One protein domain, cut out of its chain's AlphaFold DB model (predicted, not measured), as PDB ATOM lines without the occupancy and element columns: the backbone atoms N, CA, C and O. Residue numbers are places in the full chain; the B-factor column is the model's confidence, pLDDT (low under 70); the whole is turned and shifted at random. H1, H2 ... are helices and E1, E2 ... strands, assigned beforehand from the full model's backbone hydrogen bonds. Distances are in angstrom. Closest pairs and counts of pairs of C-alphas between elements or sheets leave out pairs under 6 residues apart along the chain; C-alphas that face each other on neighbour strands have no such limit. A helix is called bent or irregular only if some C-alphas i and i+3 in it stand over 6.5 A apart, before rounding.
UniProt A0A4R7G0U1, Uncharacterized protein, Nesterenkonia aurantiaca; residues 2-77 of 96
ATOM      1  N   GLN A   2      -6.442   9.390  43.184       58.94
ATOM      2  CA  GLN A   2      -6.668   9.909  44.554       58.94
ATOM      3  C   GLN A   2      -5.546   9.508  45.540       58.94
ATOM      4  O   GLN A   2      -5.383  10.152  46.565       58.94
ATOM      5  N   LEU A   3      -4.783   8.455  45.222       66.19
ATOM      6  CA  LEU A   3      -3.789   7.832  46.111       66.19
ATOM      7  C   LEU A   3      -2.329   8.167  45.752       66.19
ATOM      8  O   LEU A   3      -1.420   7.654  46.382       66.19
ATOM      9  N   GLY A   4      -2.085   9.008  44.741       74.44
ATOM     10  CA  GLY A   4      -0.728   9.454  44.385       74.44
ATOM     11  C   GLY A   4       0.163   8.438  43.655       74.44
ATOM     12  O   GLY A   4       1.249   8.822  43.242       74.44
ATOM     13  N   PHE A   5      -0.286   7.198  43.438       78.75
ATOM     14  CA  PHE A   5       0.457   6.196  42.664       78.75
ATOM     15  C   PHE A   5       0.283   6.368  41.150       78.75
ATOM     16  O   PHE A   5      -0.816   6.665  40.657       78.75
ATOM     17  N   SER A   6       1.372   6.145  40.426       81.81
ATOM     18  CA  SER A   6       1.441   6.050  38.972       81.81
ATOM     19  C   SER A   6       1.416   4.587  38.527       81.81
ATOM     20  O   SER A   6       1.722   3.670  39.292       81.81
ATOM     21  N   ASP A   7       1.025   4.353  37.273       81.69
ATOM     22  CA  ASP A   7       1.128   3.018  36.683       81.69
ATOM     23  C   ASP A   7       2.589   2.549  36.685       81.69
ATOM     24  O   ASP A   7       3.476   3.268  36.229       81.69
ATOM     25  N   GLY A   8       2.832   1.344  37.199       83.94
ATOM     26  CA  GLY A   8       4.166   0.765  37.316       83.94
ATOM     27  C   GLY A   8       4.888   1.029  38.638       83.94
ATOM     28  O   GLY A   8       5.942   0.425  38.840       83.94
ATOM     29  N   ASP A   9       4.340   1.849  39.540       87.81
ATOM     30  CA  ASP A   9       4.951   2.088  40.851       87.81
ATOM     31  C   ASP A   9       4.994   0.808  41.692       87.81
ATOM     32  O   ASP A   9       4.084  -0.026  41.650       87.81
ATOM     33  N   LEU A  10       6.055   0.662  42.485       88.56
ATOM     34  CA  LEU A  10       6.136  -0.386  43.495       88.56
ATOM     35  C   LEU A  10       5.453   0.092  44.773       88.56
ATOM     36  O   LEU A  10       5.783   1.152  45.309       88.56
ATOM     37  N   VAL A  11       4.524  -0.718  45.266       88.88
ATOM     38  CA  VAL A  11       3.744  -0.458  46.471       88.88
ATOM     39  C   VAL A  11       3.806  -1.646  47.420       88.88
ATOM     40  O   VAL A  11       3.875  -2.802  46.995       88.88
ATOM     41  N   ASP A  12       3.751  -1.342  48.706       89.19
ATOM     42  CA  ASP A  12       3.495  -2.311  49.756       89.19
ATOM     43  C   ASP A  12       1.989  -2.291  50.063       89.19
ATOM     44  O   ASP A  12       1.379  -1.231  50.237       89.19
ATOM     45  N   VAL A  13       1.366  -3.471  50.070       87.62
ATOM     46  CA  VAL A  13      -0.063  -3.641  50.356       87.62
ATOM     47  C   VAL A  13      -0.212  -4.235  51.745       87.62
ATOM     48  O   VAL A  13       0.193  -5.371  51.975       87.62
ATOM     49  N   HIS A  14      -0.817  -3.483  52.652       86.31
ATOM     50  CA  HIS A  14      -1.106  -3.914  54.014       86.31
ATOM     51  C   HIS A  14      -2.552  -4.388  54.108       86.31
ATOM     52  O   HIS A  14      -3.458  -3.657  53.711       86.31
ATOM     53  N   GLY A  15      -2.777  -5.590  54.631       84.19
ATOM     54  CA  GLY A  15      -4.099  -6.059  55.028       84.19
ATOM     55  C   GLY A  15      -4.450  -5.500  56.403       84.19
ATOM     56  O   GLY A  15      -3.750  -5.777  57.372       84.19
ATOM     57  N   GLU A  16      -5.521  -4.718  56.491       81.50
ATOM     58  CA  GLU A  16      -6.005  -4.143  57.749       81.50
ATOM     59  C   GLU A  16      -7.059  -5.081  58.345       81.50
ATOM     60  O   GLU A  16      -8.156  -5.232  57.798       81.50
ATOM     61  N   TYR A  17      -6.724  -5.727  59.465       76.50
ATOM     62  CA  TYR A  17      -7.642  -6.611  60.176       76.50
ATOM     63  C   TYR A  17      -7.489  -6.509  61.694       76.50
ATOM     64  O   TYR A  17      -6.404  -6.256  62.213       76.50
ATOM     65  N   ALA A  18      -8.585  -6.724  62.426       69.44
ATOM     66  CA  ALA A  18      -8.629  -6.588  63.885       69.44
ATOM     67  C   ALA A  18      -8.054  -7.803  64.648       69.44
ATOM     68  O   ALA A  18      -8.311  -7.955  65.840       69.44
ATOM     69  N   ASP A  19      -7.287  -8.670  63.984       71.38
ATOM     70  CA  ASP A  19      -6.677  -9.868  64.578       71.38
ATOM     71  C   ASP A  19      -5.217  -9.664  65.015       71.38
ATOM     72  O   ASP A  19      -4.576 -10.593  65.502       71.38
ATOM     73  N   GLY A  20      -4.690  -8.448  64.847       71.00
ATOM     74  CA  GLY A  20      -3.345  -8.074  65.280       71.00
ATOM     75  C   GLY A  20      -2.211  -8.679  64.447       71.00
ATOM     76  O   GLY A  20      -1.053  -8.528  64.831       71.00
ATOM     77  N   LYS A  21      -2.509  -9.346  63.322       77.12
ATOM     78  CA  LYS A  21      -1.491  -9.892  62.413       77.12
ATOM     79  C   LYS A  21      -1.138  -8.859  61.344       77.12
ATOM     80  O   LYS A  21      -2.007  -8.425  60.588       77.12
ATOM     81  N   ASP A  22       0.144  -8.514  61.243       79.06
ATOM     82  CA  ASP A  22       0.644  -7.635  60.184       79.06
ATOM     83  C   ASP A  22       0.793  -8.426  58.876       79.06
ATOM     84  O   ASP A  22       1.677  -9.271  58.727       79.06
ATOM     85  N   ARG A  23      -0.124  -8.194  57.933       84.75
ATOM     86  CA  ARG A  23      -0.136  -8.850  56.620       84.75
ATOM     87  C   ARG A  23       0.342  -7.870  55.578       84.75
ATOM     88  O   ARG A  23      -0.388  -6.942  55.238       84.75
ATOM     89  N   VAL A  24       1.532  -8.100  55.036       85.00
ATOM     90  CA  VAL A  24       2.118  -7.189  54.048       85.00
ATOM     91  C   VAL A  24       2.533  -7.949  52.800       85.00
ATOM     92  O   VAL A  24       3.323  -8.892  52.869       85.00
ATOM     93  N   LEU A  25       2.030  -7.503  51.651       86.12
ATOM     94  CA  LEU A  25       2.537  -7.866  50.334       86.12
ATOM     95  C   LEU A  25       3.514  -6.780  49.882       86.12
ATOM     96  O   LEU A  25       3.095  -5.686  49.509       86.12
ATOM     97  N   ARG A  26       4.814  -7.077  49.944       88.38
ATOM     98  CA  ARG A  26       5.869  -6.090  49.686       88.38
ATOM     99  C   ARG A  26       6.305  -6.043  48.228       88.38
ATOM    100  O   ARG A  26       6.413  -7.089  47.581       88.38
ATOM    101  N   LYS A  27       6.671  -4.842  47.766       85.00
ATOM    102  CA  LYS A  27       7.252  -4.546  46.445       85.00
ATOM    103  C   LYS A  27       6.396  -5.070  45.293       85.00
ATOM    104  O   LYS A  27       6.907  -5.661  44.341       85.00
ATOM    105  N   PHE A  28       5.086  -4.848  45.374       86.06
ATOM    106  CA  PHE A  28       4.159  -5.242  44.324       86.06
ATOM    107  C   PHE A  28       3.969  -4.120  43.310       86.06
ATOM    108  O   PHE A  28       3.902  -2.948  43.666       86.06
ATOM    109  N   ARG A  29       3.873  -4.465  42.027       87.75
ATOM    110  CA  ARG A  29       3.689  -3.467  40.972       87.75
ATOM    111  C   ARG A  29       2.222  -3.053  40.883       87.75
ATOM    112  O   ARG A  29       1.364  -3.877  40.569       87.75
ATOM    113  N   ALA A  30       1.952  -1.768  41.084       86.00
ATOM    114  CA  ALA A  30       0.658  -1.171  40.805       86.00
ATOM    115  C   ALA A  30       0.431  -1.108  39.288       86.00
ATOM    116  O   ALA A  30       1.285  -0.634  38.539       86.00
ATOM    117  N   VAL A  31      -0.724  -1.594  38.831       85.44
ATOM    118  CA  VAL A  31      -1.136  -1.520  37.424       85.44
ATOM    119  C   VAL A  31      -2.460  -0.775  37.334       85.44
ATOM    120  O   VAL A  31      -3.411  -1.098  38.050       85.44
ATOM    121  N   ALA A  32      -2.533   0.219  36.453       80.31
ATOM    122  CA  ALA A  32      -3.758   0.963  36.211       80.31
ATOM    123  C   ALA A  32      -4.815   0.049  35.566       80.31
ATOM    124  O   ALA A  32      -4.746  -0.289  34.387       80.31
ATOM    125  N   CYS A  33      -5.813  -0.336  36.355       74.44
ATOM    126  CA  CYS A  33      -6.952  -1.133  35.915       74.44
ATOM    127  C   CYS A  33      -8.239  -0.306  36.071       74.44
ATOM    128  O   CYS A  33      -8.359   0.435  37.052       74.44
ATOM    129  N   PRO A  34      -9.214  -0.400  35.145       74.00
ATOM    130  CA  PRO A  34     -10.529   0.219  35.306       74.00
ATOM    131  C   PRO A  34     -11.376  -0.538  36.348       74.00
ATOM    132  O   PRO A  34     -12.415  -1.114  36.036       74.00
ATOM    133  N   THR A  35     -10.929  -0.553  37.601       70.94
ATOM    134  CA  THR A  35     -11.682  -1.038  38.764       70.94
ATOM    135  C   THR A  35     -12.524   0.083  39.377       70.94
ATOM    136  O   THR A  35     -12.280   1.273  39.156       70.94
ATOM    137  N   ALA A  36     -13.536  -0.284  40.170       75.19
ATOM    138  CA  ALA A  36     -14.323   0.684  40.930       75.19
ATOM    139  C   ALA A  36     -13.414   1.554  41.820       75.19
ATOM    140  O   ALA A  36     -12.416   1.085  42.372       75.19
ATOM    141  N   ARG A  37     -13.755   2.840  41.964       77.12
ATOM    142  CA  ARG A  37     -12.964   3.772  42.780       77.12
ATOM    143  C   ARG A  37     -12.907   3.270  44.225       77.12
ATOM    144  O   ARG A  37     -13.948   3.010  44.816       77.12
ATOM    145  N   GLY A  38     -11.699   3.182  44.783       76.38
ATOM    146  CA  GLY A  38     -11.475   2.666  46.140       76.38
ATOM    147  C   GLY A  38     -11.311   1.146  46.220       76.38
ATOM    148  O   GLY A  38     -11.077   0.635  47.308       76.38
ATOM    149  N   CYS A  39     -11.383   0.430  45.095       76.56
ATOM    150  CA  CYS A  39     -11.091  -0.998  45.024       76.56
ATOM    151  C   CYS A  39      -9.763  -1.243  44.298       76.56
ATOM    152  O   CYS A  39      -9.464  -0.600  43.288       76.56
ATOM    153  N   ALA A  40      -9.007  -2.228  44.775       79.88
ATOM    154  CA  ALA A  40      -7.874  -2.795  44.059       79.88
ATOM    155  C   ALA A  40      -8.136  -4.277  43.779       79.88
ATOM    156  O   ALA A  40      -8.890  -4.931  44.500       79.88
ATOM    157  N   ALA A  41      -7.505  -4.790  42.730       79.94
ATOM    158  CA  ALA A  41      -7.461  -6.212  42.437       79.94
ATOM    159  C   ALA A  41      -6.009  -6.681  42.533       79.94
ATOM    160  O   ALA A  41      -5.093  -5.961  42.138       79.94
ATOM    161  N   VAL A  42      -5.817  -7.889  43.046       80.56
ATOM    162  CA  VAL A  42      -4.520  -8.563  43.109       80.56
ATOM    163  C   VAL A  42      -4.638  -9.890  42.373       80.56
ATOM    164  O   VAL A  42      -5.712 -10.495  42.347       80.56
ATOM    165  N   TYR A  43      -3.556 -10.313  41.726       78.75
ATOM    166  CA  TYR A  43      -3.532 -11.602  41.048       78.75
ATOM    167  C   TYR A  43      -3.453 -12.739  42.082       78.75
ATOM    168  O   TYR A  43      -2.926 -12.568  43.185       78.75
ATOM    169  N   TYR A  44      -4.063 -13.875  41.754       60.56
ATOM    170  CA  TYR A  44      -3.990 -15.090  42.563       60.56
ATOM    171  C   TYR A  44      -2.788 -15.923  42.094       60.56
ATOM    172  O   TYR A  44      -2.681 -16.134  40.881       60.56
ATOM    173  N   PRO A  45      -1.946 -16.480  42.993       72.31
ATOM    174  CA  PRO A  45      -2.116 -16.643  44.448       72.31
ATOM    175  C   PRO A  45      -1.484 -15.555  45.341       72.31
ATOM    176  O   PRO A  45      -1.487 -15.694  46.564       72.31
ATOM    177  N   GLU A  46      -0.933 -14.481  44.778       75.88
ATOM    178  CA  GLU A  46      -0.110 -13.498  45.503       75.88
ATOM    179  C   GLU A  46      -0.885 -12.741  46.596       75.88
ATOM    180  O   GLU A  46      -0.321 -12.381  47.628       75.88
ATOM    181  N   GLY A  47      -2.193 -12.550  46.405       69.81
ATOM    182  CA  GLY A  47      -3.084 -11.913  47.379       69.81
ATOM    183  C   GLY A  47      -3.416 -12.737  48.626       69.81
ATOM    184  O   GLY A  47      -3.974 -12.183  49.571       69.81
ATOM    185  N   ASN A  48      -3.087 -14.034  48.665       78.38
ATOM    186  CA  ASN A  48      -3.479 -14.917  49.773       78.38
ATOM    187  C   ASN A  48      -2.891 -14.478  51.121       78.38
ATOM    188  O   ASN A  48      -3.536 -14.663  52.149       78.38
ATOM    189  N   VAL A  49      -1.716 -13.834  51.108       77.62
ATOM    190  CA  VAL A  49      -1.072 -13.260  52.304       77.62
ATOM    191  C   VAL A  49      -1.968 -12.246  53.023       77.62
ATOM    192  O   VAL A  49      -1.877 -12.099  54.236       77.62
ATOM    193  N   LEU A  50      -2.848 -11.561  52.286       73.94
ATOM    194  CA  LEU A  50      -3.723 -10.516  52.816       73.94
ATOM    195  C   LEU A  50      -5.010 -11.086  53.425       73.94
ATOM    196  O   LEU A  50      -5.704 -10.373  54.142       73.94
ATOM    197  N   VAL A  51      -5.344 -12.350  53.154       71.62
ATOM    198  CA  VAL A  51      -6.611 -12.935  53.593       71.62
ATOM    199  C   VAL A  51      -6.528 -13.297  55.081       71.62
ATOM    200  O   VAL A  51      -5.670 -14.088  55.483       71.62
ATOM    201  N   PRO A  52      -7.427 -12.764  55.925       64.94
ATOM    202  CA  PRO A  52      -7.559 -13.222  57.296       64.94
ATOM    203  C   PRO A  52      -8.247 -14.593  57.291       64.94
ATOM    204  O   PRO A  52      -9.462 -14.700  57.149       64.94
ATOM    205  N   LEU A  53      -7.450 -15.659  57.391       64.31
ATOM    206  CA  LEU A  53      -7.948 -17.040  57.436       64.31
ATOM    207  C   LEU A  53      -8.642 -17.386  58.768       64.31
ATOM    208  O   LEU A  53      -9.422 -18.331  58.803       64.31
ATOM    209  N   ASP A  54      -8.384 -16.614  59.829       54.31
ATOM    210  CA  ASP A  54      -8.932 -16.836  61.175       54.31
ATOM    211  C   ASP A  54     -10.315 -16.216  61.404       54.31
ATOM    212  O   ASP A  54     -11.007 -16.622  62.337       54.31
ATOM    213  N   ASP A  55     -10.759 -15.268  60.569       49.25
ATOM    214  CA  ASP A  55     -12.104 -14.710  60.718       49.25
ATOM    215  C   ASP A  55     -13.100 -15.476  59.856       49.25
ATOM    216  O   ASP A  55     -13.369 -15.192  58.683       49.25
ATOM    217  N   THR A  56     -13.588 -16.546  60.462       46.84
ATOM    218  CA  THR A  56     -14.663 -17.365  59.940       46.84
ATOM    219  C   THR A  56     -15.953 -16.919  60.607       46.84
ATOM    220  O   THR A  56     -16.099 -16.962  61.827       46.84
ATOM    221  N   VAL A  57     -16.928 -16.494  59.801       41.69
ATOM    222  CA  VAL A  57     -18.259 -16.146  60.312       41.69
ATOM    223  C   VAL A  57     -18.817 -17.356  61.067       41.69
ATOM    224  O   VAL A  57     -18.933 -18.447  60.489       41.69
ATOM    225  N   VAL A  58     -19.164 -17.162  62.346       43.69
ATOM    226  CA  VAL A  58     -19.778 -18.190  63.198       43.69
ATOM    227  C   VAL A  58     -20.999 -18.752  62.467       43.69
ATOM    228  O   VAL A  58     -21.992 -18.056  62.265       43.69
ATOM    229  N   GLY A  59     -20.894 -20.006  62.022       48.53
ATOM    230  CA  GLY A  59     -21.955 -20.722  61.311       48.53
ATOM    231  C   GLY A  59     -21.685 -21.078  59.845       48.53
ATOM    232  O   GLY A  59     -22.417 -21.916  59.328       48.53
ATOM    233  N   SER A  60     -20.663 -20.531  59.165       50.38
ATOM    234  CA  SER A  60     -20.417 -20.886  57.747       50.38
ATOM    235  C   SER A  60     -18.970 -21.179  57.343       50.38
ATOM    236  O   SER A  60     -18.771 -21.611  56.208       50.38
ATOM    237  N   ASN A  61     -17.973 -20.982  58.211       49.03
ATOM    238  CA  ASN A  61     -16.567 -21.321  57.923       49.03
ATOM    239  C   ASN A  61     -16.036 -20.762  56.580       49.03
ATOM    240  O   ASN A  61     -15.140 -21.330  55.960       49.03
ATOM    241  N   THR A  62     -16.632 -19.675  56.075       47.16
ATOM    242  CA  THR A  62     -16.159 -18.998  54.869       47.16
ATOM    243  C   THR A  62     -15.228 -17.881  55.316       47.16
ATOM    244  O   THR A  62     -15.710 -16.948  55.962       47.16
ATOM    245  N   PRO A  63     -13.920 -17.955  55.008       53.88
ATOM    246  CA  PRO A  63     -13.016 -16.847  55.282       53.88
ATOM    247  C   PRO A  63     -13.470 -15.613  54.495       53.88
ATOM    248  O   PRO A  63     -14.102 -15.739  53.436       53.88
ATOM    249  N   VAL A  64     -13.133 -14.419  54.990       54.59
ATOM    250  CA  VAL A  64     -13.438 -13.111  54.374       54.59
ATOM    251  C   VAL A  64     -12.604 -12.891  53.093       54.59
ATOM    252  O   VAL A  64     -11.878 -11.918  52.932       54.59
ATOM    253  N   SER A  65     -12.680 -13.819  52.138       54.34
ATOM    254  CA  SER A  65     -11.919 -13.816  50.882       54.34
ATOM    255  C   SER A  65     -12.560 -12.972  49.779       54.34
ATOM    256  O   SER A  65     -11.938 -12.719  48.752       54.34
ATOM    257  N   LYS A  66     -13.811 -12.524  49.971       60.16
ATOM    258  CA  LYS A  66     -14.557 -11.723  48.983       60.16
ATOM    259  C   LYS A  66     -14.316 -10.212  49.099       60.16
ATOM    260  O   LYS A  66     -14.763  -9.471  48.227       60.16
ATOM    261  N   GLY A  67     -13.627  -9.755  50.147       63.59
ATOM    262  CA  GLY A  67     -13.308  -8.345  50.351       63.59
ATOM    263  C   GLY A  67     -12.411  -8.138  51.565       63.59
ATOM    264  O   GLY A  67     -12.888  -8.182  52.693       63.59
ATOM    265  N   VAL A  68     -11.124  -7.901  51.319       72.75
ATOM    266  CA  VAL A  68     -10.132  -7.565  52.347       72.75
ATOM    267  C   VAL A  68      -9.920  -6.055  52.329       72.75
ATOM    268  O   VAL A  68      -9.729  -5.471  51.260       72.75
ATOM    269  N   ILE A  69      -9.958  -5.416  53.499       83.06
ATOM    270  CA  ILE A  69      -9.586  -4.006  53.620       83.06
ATOM    271  C   ILE A  69      -8.070  -3.911  53.512       83.06
ATOM    272  O   ILE A  69      -7.346  -4.589  54.237       83.06
ATOM    273  N   ILE A  70      -7.601  -3.074  52.592       83.62
ATOM    274  CA  ILE A  70      -6.175  -2.892  52.343       83.62
ATOM    275  C   ILE A  70      -5.782  -1.420  52.414       83.62
ATOM    276  O   ILE A  70      -6.555  -0.533  52.042       83.62
ATOM    277  N   ARG A  71      -4.542  -1.173  52.827       87.75
ATOM    278  CA  ARG A  71      -3.857   0.118  52.733       87.75
ATOM    279  C   ARG A  71      -2.657  -0.025  51.800       87.75
ATOM    280  O   ARG A  71      -1.971  -1.041  51.820       87.75
ATOM    281  N   LEU A  72      -2.435   0.984  50.961       86.62
ATOM    282  CA  LEU A  72      -1.314   1.034  50.023       86.62
ATOM    283  C   LEU A  72      -0.286   2.051  50.501       86.62
ATOM    284  O   LEU A  72      -0.650   3.191  50.798       86.62
ATOM    285  N   GLU A  73       0.981   1.659  50.499       88.31
ATOM    286  CA  GLU A  73       2.120   2.530  50.786       88.31
ATOM    287  C   GLU A  73       3.172   2.420  49.674       88.31
ATOM    288  O   GLU A  73       3.240   1.391  49.002       88.31
ATOM    289  N   PRO A  74       3.989   3.460  49.423       87.19
ATOM    290  CA  PRO A  74       5.156   3.327  48.554       87.19
ATOM    291  C   PRO A  74       6.066   2.204  49.057       87.19
ATOM    292  O   PRO A  74       6.276   2.089  50.263       87.19
ATOM    293  N   ALA A  75       6.610   1.393  48.149       86.06
ATOM    294  CA  ALA A  75       7.427   0.256  48.550       86.06
ATOM    295  C   ALA A  75       8.652   0.687  49.371       86.06
ATOM    296  O   ALA A  75       9.449   1.520  48.929       86.06
ATOM    297  N   GLY A  76       8.813   0.085  50.549       78.81
ATOM    298  CA  GLY A  76       9.986   0.284  51.393       78.81
ATOM    299  C   GLY A  76      11.207  -0.522  50.929       78.81
ATOM    300  O   GLY A  76      11.156  -1.327  49.997       78.81
ATOM    301  N   ASP A  77      12.328  -0.371  51.633       76.62
ATOM    302  CA  ASP A  77      13.585  -1.081  51.335       76.62
ATOM    303  C   ASP A  77      13.561  -2.598  51.649       76.62
ATOM    304  O   ASP A  77      14.511  -3.316  51.338       76.62
TER     305      ASP A  77
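What this domain is: This is residues 2 to 77 of the 96 residues of an uncharacterized protein of Nesterenkonia aurantiaca (UniProt A0A4R7G0U1). The model has little regular structure: a small, strongly twisted sheet of three strands has one short helix over one face, and a long loop, residues 51 to 69, makes the far end. The 76 printed residues run E1, E2, H1, E3, with sheet order E2, E1, E3, antiparallel. The class is mixed, with 23 residues in named elements; the whole is only just compact, close to loose, with radius of gyration of the C-alphas 13.3 A and spans 42 by 29 by 22 A.

Where its parts are: E1, residues 10 to 15, begins at C-alpha (6.136, -0.386, 43.495) and is 16.4 A long. E2, 23 to 29, is 17.0 A; H1, 46 to 50, 8.7 A and only just irregular, C-alphas 46 and 49 being 6.9 A apart. E3, 70 to 74, is 13.5 A, ending at (5.156, 3.327, 48.554).

How they stand to each other: E1 and E2 form a hairpin at 158 degrees, with N 11 and O 28 within hydrogen-bond range, 2.8 A. E1 and E3 are antiparallel at 151 degrees, with N 12 and O 73 at 2.8 A. H1 is on the sheet, height 7.5 A, only just over E2, with 3 of its C-alphas falling there; the closest C-alphas of H1 and E2 are those of Leu 50 and Arg 23, 5.5 A apart, and those of H1 and E1 are Leu 50 and Gly 15, 5.0 A apart. In H1, 0 of 1 O i to N i+4 pairs and 1 of 2 O i to N i+3 pairs are within range. E2, H1 and E3 make a split strand-helix-strand unit, E1 between the two strands, with a right-handed crossover.

The domain as a whole: The C-alphas of Ser 6 and Gly 59 are farthest apart, 42.0 A. The printed part has no cut; links E2 to H1 and H1 to E3 are long. Confidence is under 70 in 21 residues, among them 52 to 67.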